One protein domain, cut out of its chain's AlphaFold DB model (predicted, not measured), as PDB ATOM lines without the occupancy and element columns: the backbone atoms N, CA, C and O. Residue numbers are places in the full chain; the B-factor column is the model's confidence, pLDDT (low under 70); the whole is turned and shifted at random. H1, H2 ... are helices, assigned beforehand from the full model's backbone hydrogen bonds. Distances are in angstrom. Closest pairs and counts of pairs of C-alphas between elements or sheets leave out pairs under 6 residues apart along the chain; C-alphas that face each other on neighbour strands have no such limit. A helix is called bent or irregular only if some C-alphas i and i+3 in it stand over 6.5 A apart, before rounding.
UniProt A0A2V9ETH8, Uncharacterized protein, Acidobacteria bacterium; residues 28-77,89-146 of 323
ATOM      1  N   PHE A  28      71.630 -16.265 -26.251       55.03
ATOM      2  CA  PHE A  28      70.870 -17.446 -25.809       55.03
ATOM      3  C   PHE A  28      70.084 -17.276 -24.483       55.03
ATOM      4  O   PHE A  28      68.956 -17.770 -24.419       55.03
ATOM      5  N   PRO A  29      70.573 -16.565 -23.438       60.31
ATOM      6  CA  PRO A  29      69.820 -16.459 -22.181       60.31
ATOM      7  C   PRO A  29      68.582 -15.559 -22.297       60.31
ATOM      8  O   PRO A  29      67.558 -15.853 -21.687       60.31
ATOM      9  N   VAL A  30      68.639 -14.514 -23.134       65.06
ATOM     10  CA  VAL A  30      67.511 -13.593 -23.376       65.06
ATOM     11  C   VAL A  30      66.349 -14.313 -24.057       65.06
ATOM     12  O   VAL A  30      65.194 -14.055 -23.748       65.06
ATOM     13  N   LEU A  31      66.638 -15.246 -24.965       75.44
ATOM     14  CA  LEU A  31      65.607 -16.030 -25.639       75.44
ATOM     15  C   LEU A  31      64.853 -16.948 -24.660       75.44
ATOM     16  O   LEU A  31      63.624 -16.989 -24.675       75.44
ATOM     17  N   ARG A  32      65.578 -17.654 -23.780       78.12
ATOM     18  CA  ARG A  32      64.986 -18.629 -22.845       78.12
ATOM     19  C   ARG A  32      64.028 -17.979 -21.845       78.12
ATOM     20  O   ARG A  32      62.933 -18.492 -21.636       78.12
ATOM     21  N   SER A  33      64.410 -16.849 -21.250       81.94
ATOM     22  CA  SER A  33      63.545 -16.125 -20.309       81.94
ATOM     23  C   SER A  33      62.279 -15.598 -20.983       81.94
ATOM     24  O   SER A  33      61.199 -15.665 -20.407       81.94
ATOM     25  N   VAL A  34      62.380 -15.128 -22.224       86.44
ATOM     26  CA  VAL A  34      61.235 -14.600 -22.980       86.44
ATOM     27  C   VAL A  34      60.260 -15.702 -23.344       86.44
ATOM     28  O   VAL A  34      59.066 -15.551 -23.099       86.44
ATOM     29  N   LEU A  35      60.760 -16.829 -23.855       87.94
ATOM     30  CA  LEU A  35      59.928 -17.998 -24.130       87.94
ATOM     31  C   LEU A  35      59.196 -18.459 -22.864       87.94
ATOM     32  O   LEU A  35      57.989 -18.675 -22.915       87.94
ATOM     33  N   LEU A  36      59.885 -18.524 -21.719       89.25
ATOM     34  CA  LEU A  36      59.255 -18.919 -20.459       89.25
ATOM     35  C   LEU A  36      58.160 -17.935 -20.017       89.25
ATOM     36  O   LEU A  36      57.083 -18.373 -19.624       89.25
ATOM     37  N   ALA A  37      58.387 -16.621 -20.124       91.31
ATOM     38  CA  ALA A  37      57.362 -15.622 -19.809       91.31
ATOM     39  C   ALA A  37      56.132 -15.729 -20.721       91.31
ATOM     40  O   ALA A  37      55.006 -15.573 -20.249       91.31
ATOM     41  N   LEU A  38      56.330 -16.003 -22.013       91.88
ATOM     42  CA  LEU A  38      55.236 -16.159 -22.974       91.88
ATOM     43  C   LEU A  38      54.448 -17.448 -22.737       91.88
ATOM     44  O   LEU A  38      53.222 -17.406 -22.748       91.88
ATOM     45  N   VAL A  39      55.126 -18.564 -22.451       93.62
ATOM     46  CA  VAL A  39      54.469 -19.824 -22.062       93.62
ATOM     47  C   VAL A  39      53.676 -19.637 -20.772       93.62
ATOM     48  O   VAL A  39      52.510 -20.017 -20.714       93.62
ATOM     49  N   LEU A  40      54.267 -18.998 -19.761       94.12
ATOM     50  CA  LEU A  40      53.588 -18.713 -18.499       94.12
ATOM     51  C   LEU A  40      52.355 -17.825 -18.717       94.12
ATOM     52  O   LEU A  40      51.279 -18.138 -18.217       94.12
ATOM     53  N   THR A  41      52.493 -16.758 -19.506       94.56
ATOM     54  CA  THR A  41      51.375 -15.870 -19.862       94.56
ATOM     55  C   THR A  41      50.265 -16.642 -20.567       94.56
ATOM     56  O   THR A  41      49.097 -16.465 -20.235       94.56
ATOM     57  N   LEU A  42      50.612 -17.526 -21.506       93.94
ATOM     58  CA  LEU A  42      49.639 -18.335 -22.232       93.94
ATOM     59  C   LEU A  42      48.876 -19.268 -21.285       93.94
ATOM     60  O   LEU A  42      47.648 -19.279 -21.314       93.94
ATOM     61  N   ILE A  43      49.587 -19.997 -20.417       94.75
ATOM     62  CA  ILE A  43      48.984 -20.906 -19.432       94.75
ATOM     63  C   ILE A  43      48.034 -20.138 -18.514       94.75
ATOM     64  O   ILE A  43      46.885 -20.541 -18.354       94.75
ATOM     65  N   VAL A  44      48.483 -19.020 -17.938       94.31
ATOM     66  CA  VAL A  44      47.647 -18.256 -17.007       94.31
ATOM     67  C   VAL A  44      46.456 -17.625 -17.719       94.31
ATOM     68  O   VAL A  44      45.354 -17.679 -17.192       94.31
ATOM     69  N   THR A  45      46.614 -17.148 -18.956       92.31
ATOM     70  CA  THR A  45      45.479 -16.655 -19.754       92.31
ATOM     71  C   THR A  45      44.433 -17.750 -19.980       92.31
ATOM     72  O   THR A  45      43.240 -17.476 -19.902       92.31
ATOM     73  N   VAL A  46      44.849 -18.998 -20.237       93.06
ATOM     74  CA  VAL A  46      43.922 -20.138 -20.356       93.06
ATOM     75  C   VAL A  46      43.226 -20.413 -19.021       93.06
ATOM     76  O   VAL A  46      42.006 -20.546 -18.985       93.06
ATOM     77  N   VAL A  47      43.974 -20.453 -17.914       94.31
ATOM     78  CA  VAL A  47      43.412 -20.665 -16.568       94.31
ATOM     79  C   VAL A  47      42.403 -19.571 -16.205       94.31
ATOM     80  O   VAL A  47      41.316 -19.881 -15.716       94.31
ATOM     81  N   ASP A  48      42.709 -18.310 -16.506       92.25
ATOM     82  CA  ASP A  48      41.832 -17.167 -16.256       92.25
ATOM     83  C   ASP A  48      40.501 -17.282 -17.003       92.25
ATOM     84  O   ASP A  48      39.468 -16.896 -16.461       92.25
ATOM     85  N   GLN A  49      40.489 -17.852 -18.214       91.06
ATOM     86  CA  GLN A  49      39.252 -18.071 -18.974       91.06
ATOM     87  C   GLN A  49      38.332 -19.093 -18.305       91.06
ATOM     88  O   GLN A  49      37.116 -18.900 -18.288       91.06
ATOM     89  N   PHE A  50      38.896 -20.150 -17.717       91.81
ATOM     90  CA  PHE A  50      38.120 -21.116 -16.937       91.81
ATOM     91  C   PHE A  50      37.670 -20.532 -15.597       91.81
ATOM     92  O   PHE A  50      36.557 -20.792 -15.142       91.81
ATOM     93  N   ALA A  51      38.514 -19.718 -14.961       91.69
ATOM     94  CA  ALA A  51      38.188 -19.102 -13.684       91.69
ATOM     95  C   ALA A  51      37.147 -17.976 -13.829       91.69
ATOM     96  O   ALA A  51      36.267 -17.840 -12.980       91.69
ATOM     97  N   ALA A  52      37.203 -17.176 -14.888       89.88
ATOM     98  CA  ALA A  52      36.289 -16.074 -15.153       89.88
ATOM     99  C   ALA A  52      35.897 -16.061 -16.643       89.88
ATOM    100  O   ALA A  52      36.512 -15.342 -17.431       89.88
ATOM    101  N   PRO A  53      34.822 -16.774 -17.038       85.62
ATOM    102  CA  PRO A  53      34.394 -16.879 -18.437       85.62
ATOM    103  C   PRO A  53      34.128 -15.537 -19.133       85.62
ATOM    104  O   PRO A  53      34.199 -15.442 -20.353       85.62
ATOM    105  N   ILE A  54      33.866 -14.463 -18.384       82.94
ATOM    106  CA  ILE A  54      33.701 -13.123 -18.962       82.94
ATOM    107  C   ILE A  54      34.990 -12.572 -19.599       82.94
ATOM    108  O   ILE A  54      34.920 -11.734 -20.503       82.94
ATOM    109  N   LEU A  55      36.154 -13.085 -19.177       82.00
ATOM    110  CA  LEU A  55      37.465 -12.822 -19.771       82.00
ATOM    111  C   LEU A  55      37.716 -13.631 -21.053       82.00
ATOM    112  O   LEU A  55      38.752 -13.444 -21.691       82.00
ATOM    113  N   LEU A  56      36.792 -14.509 -21.460       80.94
ATOM    114  CA  LEU A  56      36.950 -15.335 -22.652       80.94
ATOM    115  C   LEU A  56      37.098 -14.466 -23.905       80.94
ATOM    116  O   LEU A  56      36.191 -13.752 -24.339       80.94
ATOM    117  N   THR A  57      38.280 -14.551 -24.505       79.06
ATOM    118  CA  THR A  57      38.581 -13.996 -25.818       79.06
ATOM    119  C   THR A  57      39.748 -14.753 -26.429       79.06
ATOM    120  O   THR A  57      40.740 -15.069 -25.772       79.06
ATOM    121  N   THR A  58      39.646 -15.040 -27.718       81.38
ATOM    122  CA  THR A  58      40.707 -15.714 -28.466       81.38
ATOM    123  C   THR A  58      41.885 -14.785 -28.766       81.38
ATOM    124  O   THR A  58      42.979 -15.273 -29.031       81.38
ATOM    125  N   SER A  59      41.711 -13.458 -28.687       84.25
ATOM    126  CA  SER A  59      42.727 -12.484 -29.107       84.25
ATOM    127  C   SER A  59      44.014 -12.509 -28.261       84.25
ATOM    128  O   SER A  59      45.083 -12.620 -28.858       84.25
ATOM    129  N   PRO A  60      43.978 -12.469 -26.912       86.56
ATOM    130  CA  PRO A  60      45.183 -12.566 -26.084       86.56
ATOM    131  C   PRO A  60      45.934 -13.886 -26.275       86.56
ATOM    132  O   PRO A  60      47.164 -13.886 -26.338       86.56
ATOM    133  N   LEU A  61      45.200 -14.996 -26.432       88.38
ATOM    134  CA  LEU A  61      45.782 -16.310 -26.717       88.38
ATOM    135  C   LEU A  61      46.510 -16.299 -28.060       88.38
ATOM    136  O   LEU A  61      47.681 -16.662 -28.124       88.38
ATOM    137  N   TRP A  62      45.845 -15.816 -29.113       85.25
ATOM    138  CA  TRP A  62      46.417 -15.720 -30.456       85.25
ATOM    139  C   TRP A  62      47.676 -14.863 -30.498       85.25
ATOM    140  O   TRP A  62      48.656 -15.247 -31.126       85.25
ATOM    141  N   VAL A  63      47.680 -13.721 -29.814       88.56
ATOM    142  CA  VAL A  63      48.826 -12.800 -29.796       88.56
ATOM    143  C   VAL A  63      49.999 -13.382 -29.034       88.56
ATOM    144  O   VAL A  63      51.131 -13.319 -29.510       88.56
ATOM    145  N   THR A  64      49.733 -13.972 -27.870       89.12
ATOM    146  CA  THR A  64      50.774 -14.598 -27.052       89.12
ATOM    147  C   THR A  64      51.372 -15.795 -27.783       89.12
ATOM    148  O   THR A  64      52.591 -15.930 -27.837       89.12
ATOM    149  N   PHE A  65      50.532 -16.612 -28.424       89.69
ATOM    150  CA  PHE A  65      50.959 -17.745 -29.241       89.69
ATOM    151  C   PHE A  65      51.745 -17.306 -30.484       89.69
ATOM    152  O   PHE A  65      52.824 -17.832 -30.747       89.69
ATOM    153  N   ALA A  66      51.264 -16.298 -31.214       87.12
ATOM    154  CA  ALA A  66      51.968 -15.719 -32.355       87.12
ATOM    155  C   ALA A  66      53.348 -15.197 -31.947       87.12
ATOM    156  O   ALA A  66      54.344 -15.497 -32.604       87.12
ATOM    157  N   PHE A  67      53.425 -14.451 -30.843       88.88
ATOM    158  CA  PHE A  67      54.694 -13.920 -30.364       88.88
ATOM    159  C   PHE A  67      55.635 -15.036 -29.904       88.88
ATOM    160  O   PHE A  67      56.816 -15.006 -30.244       88.88
ATOM    161  N   LEU A  68      55.110 -16.057 -29.219       89.62
ATOM    162  CA  LEU A  68      55.857 -17.250 -28.824       89.62
ATOM    163  C   LEU A  68      56.462 -17.954 -30.044       89.62
ATOM    164  O   LEU A  68      57.664 -18.202 -30.054       89.62
ATOM    165  N   LEU A  69      55.663 -18.225 -31.079       86.50
ATOM    166  CA  LEU A  69      56.127 -18.882 -32.303       86.50
ATOM    167  C   LEU A  69      57.169 -18.049 -33.053       86.50
ATOM    168  O   LEU A  69      58.165 -18.590 -33.524       86.50
ATOM    169  N   LEU A  70      56.966 -16.735 -33.149       85.12
ATOM    170  CA  LEU A  70      57.896 -15.834 -33.827       85.12
ATOM    171  C   LEU A  70      59.246 -15.754 -33.102       85.12
ATOM    172  O   LEU A  70      60.298 -15.818 -33.741       85.12
ATOM    173  N   VAL A  71      59.224 -15.653 -31.770       84.69
ATOM    174  CA  VAL A  71      60.431 -15.673 -30.934       84.69
ATOM    175  C   VAL A  71      61.117 -17.037 -31.018       84.69
ATOM    176  O   VAL A  71      62.332 -17.094 -31.199       84.69
ATOM    177  N   TRP A  72      60.348 -18.129 -30.950       84.62
ATOM    178  CA  TRP A  72      60.864 -19.492 -31.062       84.62
ATOM    179  C   TRP A  72      61.546 -19.734 -32.410       84.62
ATOM    180  O   TRP A  72      62.684 -20.185 -32.427       84.62
ATOM    181  N   ARG A  73      60.914 -19.343 -33.525       79.81
ATOM    182  CA  ARG A  73      61.470 -19.488 -34.881       79.81
ATOM    183  C   ARG A  73      62.798 -18.756 -35.058       79.81
ATOM    184  O   ARG A  73      63.676 -19.243 -35.759       79.81
ATOM    185  N   ARG A  74      62.943 -17.566 -34.469       76.25
ATOM    186  CA  ARG A  74      64.195 -16.801 -34.548       76.25
ATOM    187  C   ARG A  74      65.330 -17.459 -33.768       76.25
ATOM    188  O   ARG A  74      66.498 -17.271 -34.099       76.25
ATOM    189  N   GLY A  75      64.990 -18.198 -32.721       65.88
ATOM    190  CA  GLY A  75      65.931 -19.031 -32.004       65.88
ATOM    191  C   GLY A  75      66.159 -20.342 -32.737       65.88
ATOM    192  O   GLY A  75      65.535 -21.336 -32.383       65.88
ATOM    193  N   GLU A  76      67.078 -20.379 -33.704       53.50
ATOM    194  CA  GLU A  76      67.696 -21.642 -34.126       53.50
ATOM    195  C   GLU A  76      68.380 -22.268 -32.898       53.50
ATOM    196  O   GLU A  76      69.504 -21.942 -32.510       53.50
ATOM    197  N   LEU A  77      67.614 -23.098 -32.195       48.06
ATOM    198  CA  LEU A  77      67.980 -23.733 -30.945       48.06
ATOM    199  C   LEU A  77      68.913 -24.904 -31.245       48.06
ATOM    200  O   LEU A  77      68.489 -26.053 -31.331       48.06
ATOM    201  N   SER A  89      66.244 -16.046 -14.011       61.94
ATOM    202  CA  SER A  89      65.613 -15.277 -15.093       61.94
ATOM    203  C   SER A  89      64.469 -14.394 -14.579       61.94
ATOM    204  O   SER A  89      64.242 -13.305 -15.108       61.94
ATOM    205  N   PHE A  90      63.803 -14.821 -13.500       73.31
ATOM    206  CA  PHE A  90      62.769 -14.063 -12.807       73.31
ATOM    207  C   PHE A  90      63.109 -13.889 -11.333       73.31
ATOM    208  O   PHE A  90      63.492 -14.830 -10.639       73.31
ATOM    209  N   SER A  91      62.921 -12.670 -10.836       86.69
ATOM    210  CA  SER A  91      62.909 -12.438  -9.398       86.69
ATOM    211  C   SER A  91      61.632 -13.039  -8.808       86.69
ATOM    212  O   SER A  91      60.551 -12.830  -9.361       86.69
ATOM    213  N   THR A  92      61.736 -13.766  -7.692       89.75
ATOM    214  CA  THR A  92      60.593 -14.417  -7.023       89.75
ATOM    215  C   THR A  92      59.467 -13.434  -6.714       89.75
ATOM    216  O   THR A  92      58.299 -13.769  -6.895       89.75
ATOM    217  N   TRP A  93      59.804 -12.193  -6.344       93.50
ATOM    218  CA  TRP A  93      58.806 -11.153  -6.098       93.50
ATOM    219  C   TRP A  93      57.990 -10.825  -7.355       93.50
ATOM    220  O   TRP A  93      56.779 -10.676  -7.254       93.50
ATOM    221  N   ARG A  94      58.609 -10.778  -8.547       93.44
ATOM    222  CA  ARG A  94      57.908 -10.472  -9.810       93.44
ATOM    223  C   ARG A  94      56.936 -11.565 -10.197       93.44
ATOM    224  O   ARG A  94      55.851 -11.257 -10.671       93.44
ATOM    225  N   LEU A  95      57.325 -12.822  -9.987       93.62
ATOM    226  CA  LEU A  95      56.438 -13.958 -10.214       93.62
ATOM    227  C   LEU A  95      55.243 -13.911  -9.251       93.62
ATOM    228  O   LEU A  95      54.108 -14.104  -9.677       93.62
ATOM    229  N   GLY A  96      55.493 -13.574  -7.981       95.38
ATOM    230  CA  GLY A  96      54.443 -13.343  -6.989       95.38
ATOM    231  C   GLY A  96      53.498 -12.205  -7.385       95.38
ATOM    232  O   GLY A  96      52.284 -12.387  -7.360       95.38
ATOM    233  N   THR A  97      54.026 -11.055  -7.819       95.81
ATOM    234  CA  THR A  97      53.212  -9.923  -8.290       95.81
ATOM    235  C   THR A  97      52.429 -10.272  -9.553       95.81
ATOM    236  O   THR A  97      51.251  -9.946  -9.636       95.81
ATOM    237  N   PHE A  98      53.040 -10.973 -10.509       96.56
ATOM    238  CA  PHE A  98      52.372 -11.470 -11.713       96.56
ATOM    239  C   PHE A  98      51.163 -12.348 -11.360       96.56
ATOM    240  O   PHE A  98      50.051 -12.075 -11.813       96.56
ATOM    241  N   ALA A  99      51.353 -13.345 -10.490       96.56
ATOM    242  CA  ALA A  99      50.271 -14.214 -10.037       96.56
ATOM    243  C   ALA A  99      49.188 -13.432  -9.274       96.56
ATOM    244  O   ALA A  99      48.000 -13.602  -9.542       96.56
ATOM    245  N   ALA A 100      49.583 -12.528  -8.372       96.94
ATOM    246  CA  ALA A 100      48.654 -11.694  -7.614       96.94
ATOM    247  C   ALA A 100      47.803 -10.792  -8.524       96.94
ATOM    248  O   ALA A 100      46.606 -10.642  -8.285       96.94
ATOM    249  N   MET A 101      48.385 -10.232  -9.589       96.88
ATOM    250  CA  MET A 101      47.647  -9.425 -10.562       96.88
ATOM    251  C   MET A 101      46.616 -10.252 -11.336       96.88
ATOM    252  O   MET A 101      45.500  -9.776 -11.519       96.88
ATOM    253  N   HIS A 102      46.943 -11.480 -11.746       96.06
ATOM    254  CA  HIS A 102      45.970 -12.371 -12.390       96.06
ATOM    255  C   HIS A 102      44.833 -12.769 -11.441       96.06
ATOM    256  O   HIS A 102      43.664 -12.653 -11.801       96.06
ATOM    257  N   VAL A 103      45.145 -13.117 -10.188       96.19
ATOM    258  CA  VAL A 103      44.120 -13.383  -9.162       96.19
ATOM    259  C   VAL A 103      43.210 -12.165  -8.973       96.19
ATOM    260  O   VAL A 103      41.987 -12.307  -8.970       96.19
ATOM    261  N   ALA A 104      43.779 -10.960  -8.873       95.62
ATOM    262  CA  ALA A 104      43.008  -9.726  -8.760       95.62
ATOM    263  C   ALA A 104      42.122  -9.481  -9.992       95.62
ATOM    264  O   ALA A 104      40.950  -9.148  -9.832       95.62
ATOM    265  N   LEU A 105      42.640  -9.692 -11.209       93.88
ATOM    266  CA  LEU A 105      41.872  -9.574 -12.454       93.88
ATOM    267  C   LEU A 105      40.696 -10.553 -12.494       93.88
ATOM    268  O   LEU A 105      39.586 -10.155 -12.850       93.88
ATOM    269  N   VAL A 106      40.905 -11.810 -12.099       93.69
ATOM    270  CA  VAL A 106      39.852 -12.835 -12.041       93.69
ATOM    271  C   VAL A 106      38.782 -12.462 -11.016       93.69
ATOM    272  O   VAL A 106      37.592 -12.508 -11.334       93.69
ATOM    273  N   LEU A 107      39.177 -12.060  -9.805       94.44
ATOM    274  CA  LEU A 107      38.240 -11.638  -8.760       94.44
ATOM    275  C   LEU A 107      37.431 -10.413  -9.198       94.44
ATOM    276  O   LEU A 107      36.207 -10.425  -9.096       94.44
ATOM    277  N   LEU A 108      38.096  -9.398  -9.755       92.12
ATOM    278  CA  LEU A 108      37.448  -8.204 -10.291       92.12
ATOM    279  C   LEU A 108      36.443  -8.575 -11.388       92.12
ATOM    280  O   LEU A 108      35.288  -8.163 -11.352       92.12
ATOM    281  N   SER A 109      36.848  -9.425 -12.328       89.25
ATOM    282  CA  SER A 109      35.994  -9.857 -13.437       89.25
ATOM    283  C   SER A 109      34.760 -10.618 -12.959       89.25
ATOM    284  O   SER A 109      33.677 -10.425 -13.505       89.25
ATOM    285  N   ARG A 110      34.894 -11.446 -11.916       89.44
ATOM    286  CA  ARG A 110      33.759 -12.137 -11.286       89.44
ATOM    287  C   ARG A 110      32.808 -11.167 -10.592       89.44
ATOM    288  O   ARG A 110      31.600 -11.304 -10.755       89.44
ATOM    289  N   LEU A 111      33.335 -10.177  -9.867       91.75
ATOM    290  CA  LEU A 111      32.524  -9.164  -9.182       91.75
ATOM    291  C   LEU A 111      31.690  -8.334 -10.166       91.75
ATOM    292  O   LEU A 111      30.521  -8.063  -9.912       91.75
ATOM    293  N   PHE A 112      32.267  -7.978 -11.314       87.12
ATOM    294  CA  PHE A 112      31.586  -7.188 -12.341       87.12
ATOM    295  C   PHE A 112      30.827  -8.030 -13.376       87.12
ATOM    296  O   PHE A 112      30.172  -7.463 -14.249       87.12
ATOM    297  N   ALA A 113      30.854  -9.365 -13.283       84.00
ATOM    298  CA  ALA A 113      30.292 -10.240 -14.310       84.00
ATOM    299  C   ALA A 113      28.810  -9.957 -14.589       84.00
ATOM    300  O   ALA A 113      28.421  -9.828 -15.747       84.00
ATOM    301  N   GLY A 114      28.000  -9.787 -13.538       82.88
ATOM    302  CA  GLY A 114      26.569  -9.503 -13.679       82.88
ATOM    303  C   GLY A 114      26.275  -8.147 -14.325       82.88
ATOM    304  O   GLY A 114      25.384  -8.047 -15.161       82.88
ATOM    305  N   ALA A 115      27.059  -7.115 -13.997       83.50
ATOM    306  CA  ALA A 115      26.894  -5.778 -14.569       83.50
ATOM    307  C   ALA A 115      27.350  -5.709 -16.033       83.50
ATOM    308  O   ALA A 115      26.846  -4.904 -16.809       83.50
ATOM    309  N   VAL A 116      28.321  -6.543 -16.407       81.12
ATOM    310  CA  VAL A 116      29.017  -6.459 -17.691       81.12
ATOM    311  C   VAL A 116      28.475  -7.452 -18.726       81.12
ATOM    312  O   VAL A 116      28.551  -7.181 -19.925       81.12
ATOM    313  N   ALA A 117      27.883  -8.569 -18.289       80.19
ATOM    314  CA  ALA A 117      27.324  -9.598 -19.167       80.19
ATOM    315  C   ALA A 117      26.363  -9.059 -20.248       80.19
ATOM    316  O   ALA A 117      26.531  -9.462 -21.398       80.19
ATOM    317  N   PRO A 118      25.442  -8.111 -19.968       81.19
ATOM    318  CA  PRO A 118      24.547  -7.567 -20.994       81.19
ATOM    319  C   PRO A 118      25.268  -6.782 -22.097       81.19
ATOM    320  O   PRO A 118      24.734  -6.610 -23.186       81.19
ATOM    321  N   PHE A 119      26.475  -6.284 -21.815       77.75
ATOM    322  CA  PHE A 119      27.265  -5.489 -22.752       77.75
ATOM    323  C   PHE A 119      28.312  -6.325 -23.494       77.75
ATOM    324  O   PHE A 119      28.863  -5.860 -24.495       77.75
ATOM    325  N   ALA A 120      28.604  -7.540 -23.024       70.56
ATOM    326  CA  ALA A 120      29.584  -8.426 -23.631       70.56
ATOM    327  C   ALA A 120      29.151  -8.812 -25.055       70.56
ATOM    328  O   ALA A 120      28.088  -9.384 -25.254       70.56
ATOM    329  N   GLY A 121      29.983  -8.491 -26.050       65.62
ATOM    330  CA  GLY A 121      29.650  -8.718 -27.464       65.62
ATOM    331  C   GLY A 121      28.727  -7.657 -28.068       65.62
ATOM    332  O   GLY A 121      28.483  -7.683 -29.267       65.62
ATOM    333  N   THR A 122      28.257  -6.682 -27.283       70.94
ATOM    334  CA  THR A 122      27.527  -5.548 -27.857       70.94
ATOM    335  C   THR A 122      28.495  -4.554 -28.494       70.94
ATOM    336  O   THR A 122      29.605  -4.347 -27.994       70.94
ATOM    337  N   PRO A 123      28.066  -3.846 -29.540       64.56
ATOM    338  CA  PRO A 123      28.888  -2.825 -30.177       64.56
ATOM    339  C   PRO A 123      28.858  -1.454 -29.513       64.56
ATOM    340  O   PRO A 123      29.217  -0.440 -30.106       64.56
ATOM    341  N   THR A 124      28.387  -1.407 -28.276       74.12
ATOM    342  CA  THR A 124      28.291  -0.169 -27.515       74.12
ATOM    343  C   THR A 124      29.670   0.271 -27.014       74.12
ATOM    344  O   THR A 124      30.626  -0.511 -26.972       74.12
ATOM    345  N   PHE A 125      29.777   1.527 -26.572       70.31
ATOM    346  CA  PHE A 125      30.958   1.998 -25.838       70.31
ATOM    347  C   PHE A 125      31.271   1.074 -24.650       70.31
ATOM    348  O   PHE A 125      32.416   0.665 -24.469       70.31
ATOM    349  N   SER A 126      30.235   0.655 -23.916       72.38
ATOM    350  CA  SER A 126      30.348  -0.332 -22.843       72.38
ATOM    351  C   SER A 126      30.952  -1.638 -23.348       72.38
ATOM    352  O   SER A 126      31.959  -2.071 -22.805       72.38
ATOM    353  N   GLY A 127      30.432  -2.228 -24.429       72.50
ATOM    354  CA  GLY A 127      30.991  -3.454 -25.012       72.50
ATOM    355  C   GLY A 127      32.440  -3.310 -25.498       72.50
ATOM    356  O   GLY A 127      33.242  -4.234 -25.344       72.50
ATOM    357  N   THR A 128      32.827  -2.123 -25.973       72.19
ATOM    358  CA  THR A 128      34.228  -1.806 -26.301       72.19
ATOM    359  C   THR A 128      35.108  -1.798 -25.051       72.19
ATOM    360  O   THR A 128      36.188  -2.391 -25.065       72.19
ATOM    361  N   LEU A 129      34.646  -1.198 -23.948       76.25
ATOM    362  CA  LEU A 129      35.347  -1.244 -22.660       76.25
ATOM    363  C   LEU A 129      35.480  -2.678 -22.134       76.25
ATOM    364  O   LEU A 129      36.548  -3.038 -21.644       76.25
ATOM    365  N   VAL A 130      34.454  -3.521 -22.298       79.25
ATOM    366  CA  VAL A 130      34.542  -4.960 -21.981       79.25
ATOM    367  C   VAL A 130      35.616  -5.636 -22.826       79.25
ATOM    368  O   VAL A 130      36.441  -6.388 -22.309       79.25
ATOM    369  N   GLY A 131      35.644  -5.342 -24.126       78.00
ATOM    370  CA  GLY A 131      36.663  -5.838 -25.047       78.00
ATOM    371  C   GLY A 131      38.082  -5.415 -24.658       78.00
ATOM    372  O   GLY A 131      38.993  -6.238 -24.706       78.00
ATOM    373  N   LEU A 132      38.277  -4.165 -24.229       78.94
ATOM    374  CA  LEU A 132      39.561  -3.675 -23.718       78.94
ATOM    375  C   LEU A 132      39.929  -4.321 -22.378       78.94
ATOM    376  O   LEU A 132      41.074  -4.729 -22.195       78.94
ATOM    377  N   GLY A 133      38.960  -4.492 -21.476       81.06
ATOM    378  CA  GLY A 133      39.144  -5.196 -20.206       81.06
ATOM    379  C   GLY A 133      39.608  -6.639 -20.407       81.06
ATOM    380  O   GLY A 133      40.486  -7.117 -19.700       81.06
ATOM    381  N   ARG A 134      39.118  -7.307 -21.454       86.19
ATOM    382  CA  ARG A 134      39.590  -8.638 -21.856       86.19
ATOM    383  C   ARG A 134      41.051  -8.659 -22.322       86.19
ATOM    384  O   ARG A 134      41.735  -9.656 -22.123       86.19
ATOM    385  N   LEU A 135      41.556  -7.574 -22.915       87.50
ATOM    386  CA  LEU A 135      42.976  -7.449 -23.279       87.50
ATOM    387  C   LEU A 135      43.870  -7.142 -22.070       87.50
ATOM    388  O   LEU A 135      45.075  -7.391 -22.128       87.50
ATOM    389  N   ALA A 136      43.294  -6.654 -20.965       89.50
ATOM    390  CA  ALA A 136      44.031  -6.352 -19.740       89.50
ATOM    391  C   ALA A 136      44.696  -7.594 -19.116       89.50
ATOM    392  O   ALA A 136      45.659  -7.444 -18.368       89.50
ATOM    393  N   VAL A 137      44.265  -8.807 -19.488       91.06
ATOM    394  CA  VAL A 137      44.908 -10.079 -19.101       91.06
ATOM    395  C   VAL A 137      46.381 -10.173 -19.526       91.06
ATOM    396  O   VAL A 137      47.137 -10.943 -18.949       91.06
ATOM    397  N   LEU A 138      46.819  -9.362 -20.498       91.69
ATOM    398  CA  LEU A 138      48.220  -9.289 -20.931       91.69
ATOM    399  C   LEU A 138      49.063  -8.291 -20.116       91.69
ATOM    400  O   LEU A 138      50.289  -8.298 -20.215       91.69
ATOM    401  N   ILE A 139      48.442  -7.413 -19.319       93.12
ATOM    402  CA  ILE A 139      49.153  -6.405 -18.513       93.12
ATOM    403  C   ILE A 139      50.079  -7.052 -17.469       93.12
ATOM    404  O   ILE A 139      51.223  -6.601 -17.366       93.12
ATOM    405  N   PRO A 140      49.670  -8.100 -16.722       94.69
ATOM    406  CA  PRO A 140      50.546  -8.740 -15.741       94.69
ATOM    407  C   PRO A 140      51.876  -9.213 -16.333       94.69
ATOM    408  O   PRO A 140      52.910  -9.109 -15.672       94.69
ATOM    409  N   THR A 141      51.902  -9.650 -17.598       93.25
ATOM    410  CA  THR A 141      53.125 -10.066 -18.305       93.25
ATOM    411  C   THR A 141      54.209  -8.990 -18.282       93.25
ATOM    412  O   THR A 141      55.397  -9.311 -18.221       93.25
ATOM    413  N   VAL A 142      53.831  -7.707 -18.269       92.56
ATOM    414  CA  VAL A 142      54.777  -6.583 -18.205       92.56
ATOM    415  C   VAL A 142      55.597  -6.612 -16.910       92.56
ATOM    416  O   VAL A 142      56.772  -6.250 -16.927       92.56
ATOM    417  N   VAL A 143      55.041  -7.111 -15.804       94.31
ATOM    418  CA  VAL A 143      55.717  -7.150 -14.497       94.31
ATOM    419  C   VAL A 143      56.819  -8.207 -14.429       94.31
ATOM    420  O   VAL A 143      57.741  -8.081 -13.621       94.31
ATOM    421  N   LEU A 144      56.793  -9.217 -15.304       92.00
ATOM    422  CA  LEU A 144      57.796 -10.287 -15.317       92.00
ATOM    423  C   LEU A 144      59.215  -9.760 -15.602       92.00
ATOM    424  O   LEU A 144      60.198 -10.309 -15.096       92.00
ATOM    425  N   PHE A 145      59.345  -8.649 -16.332       89.94
ATOM    426  CA  PHE A 145      60.636  -8.060 -16.690       89.94
ATOM    427  C   PHE A 145      60.803  -6.630 -16.172       89.94
ATOM    428  O   PHE A 145      59.843  -5.908 -15.925       89.94
ATOM    429  N   SER A 146      62.057  -6.190 -16.009       89.38
ATOM    430  CA  SER A 146      62.334  -4.788 -15.684       89.38
ATOM    431  C   SER A 146      62.055  -3.910 -16.901       89.38
ATOM    432  O   SER A 146      62.163  -4.361 -18.041       89.38
TER     433      SER A 146
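What this domain is: This is residues 28 to 77 and 89 to 146 of the 323 residues of an uncharacterized protein of Acidobacteria bacterium (UniProt A0A2V9ETH8). Two helical hairpins, H1 with H2 and H3 with H4, pack together as an elongated up-and-down bundle of four helices, each helix running against the one before it. H1 and H4 cross in the middle, while H2 and H3 lie apart on opposite sides of them; the hairpins are shifted along the long axis, and H3 kinks sharply near residue 113, towards one end. The printed part has 108 residues with four named helices, in the order H1, H2, H3, H4, and no named strand; its class is all helix. It is only just compact, close to loose, with a radius of gyration of the C-alphas of 15.2 A, and spans 47 by 29 by 22 A.

How they stand to each other: H1, residues 28 to 51, and H2, residues 58 to 74, form a helical hairpin: they touch, closest at the C-alphas of Leu 38 and Leu 68, 6.0 A apart, at a shallow tilt of 17 degrees, opposite ways. H3, residues 92 to 119, touches H1 through residues 102 to 106 alone, closest at the C-alphas of Asp 48 and Val 106, 6.4 A apart. These two run the same way at a shallow tilt of 34 degrees, only just short of steep. H4, residues 125 to 143, forms a helical hairpin with H3, closest at the C-alphas of Phe 119 and Gly 127, 4.8 A apart, at a shallow tilt of 9 degrees, opposite ways. H4 touches H1 with residues 137 to 141 alone, closest at the C-alphas of Thr 41 and Thr 141, 6.3 A apart, at a steep tilt of 41 degrees, opposite ways. H4 touches H2 with residues 135 to 138 alone, closest at the C-alphas of Pro 60 and Leu 135, 6.2 A apart; they run the same way at 35.4 degrees, only just a steep tilt. H2 and H3 are apart. Each O i to N i+4 pair is within hydrogen-bond range in H1 and H2, against 20 of 24 in H3 and 8 of 15 in H4.

Where its parts are: H1 begins at C-alpha 28 (70.870, -17.446, -25.809) and is 34.9 A long. H2 is 24.3 A long. H3, the longest at 28 residues and 37.9 A, begins at C-alpha 92 (60.593, -14.417, -7.023); it is irregular, with C-alphas 111 and 114 7.5 A apart. H4, 28.7 A long, ends at C-alpha 143 (55.717, -7.150, -14.497); it has a kink of 36 degrees near residue 137 and is only just irregular, with C-alphas 137 and 140 6.7 A apart.

The domain as a whole: The two C-alphas farthest apart, those of Glu 76 and Ala 115, are 47.9 A apart. Residues 78 to 88 are cut out, and C-alphas 77 and 89 are 18.1 A apart across the cut, in the link from H2 to H3. The link from H1 to H2 is short and that from H3 to H4 is tight. Mean pLDDT of the printed part is 84.9; residues 28 to 30, 75 to 77, 89, 121 and 123 are under 70.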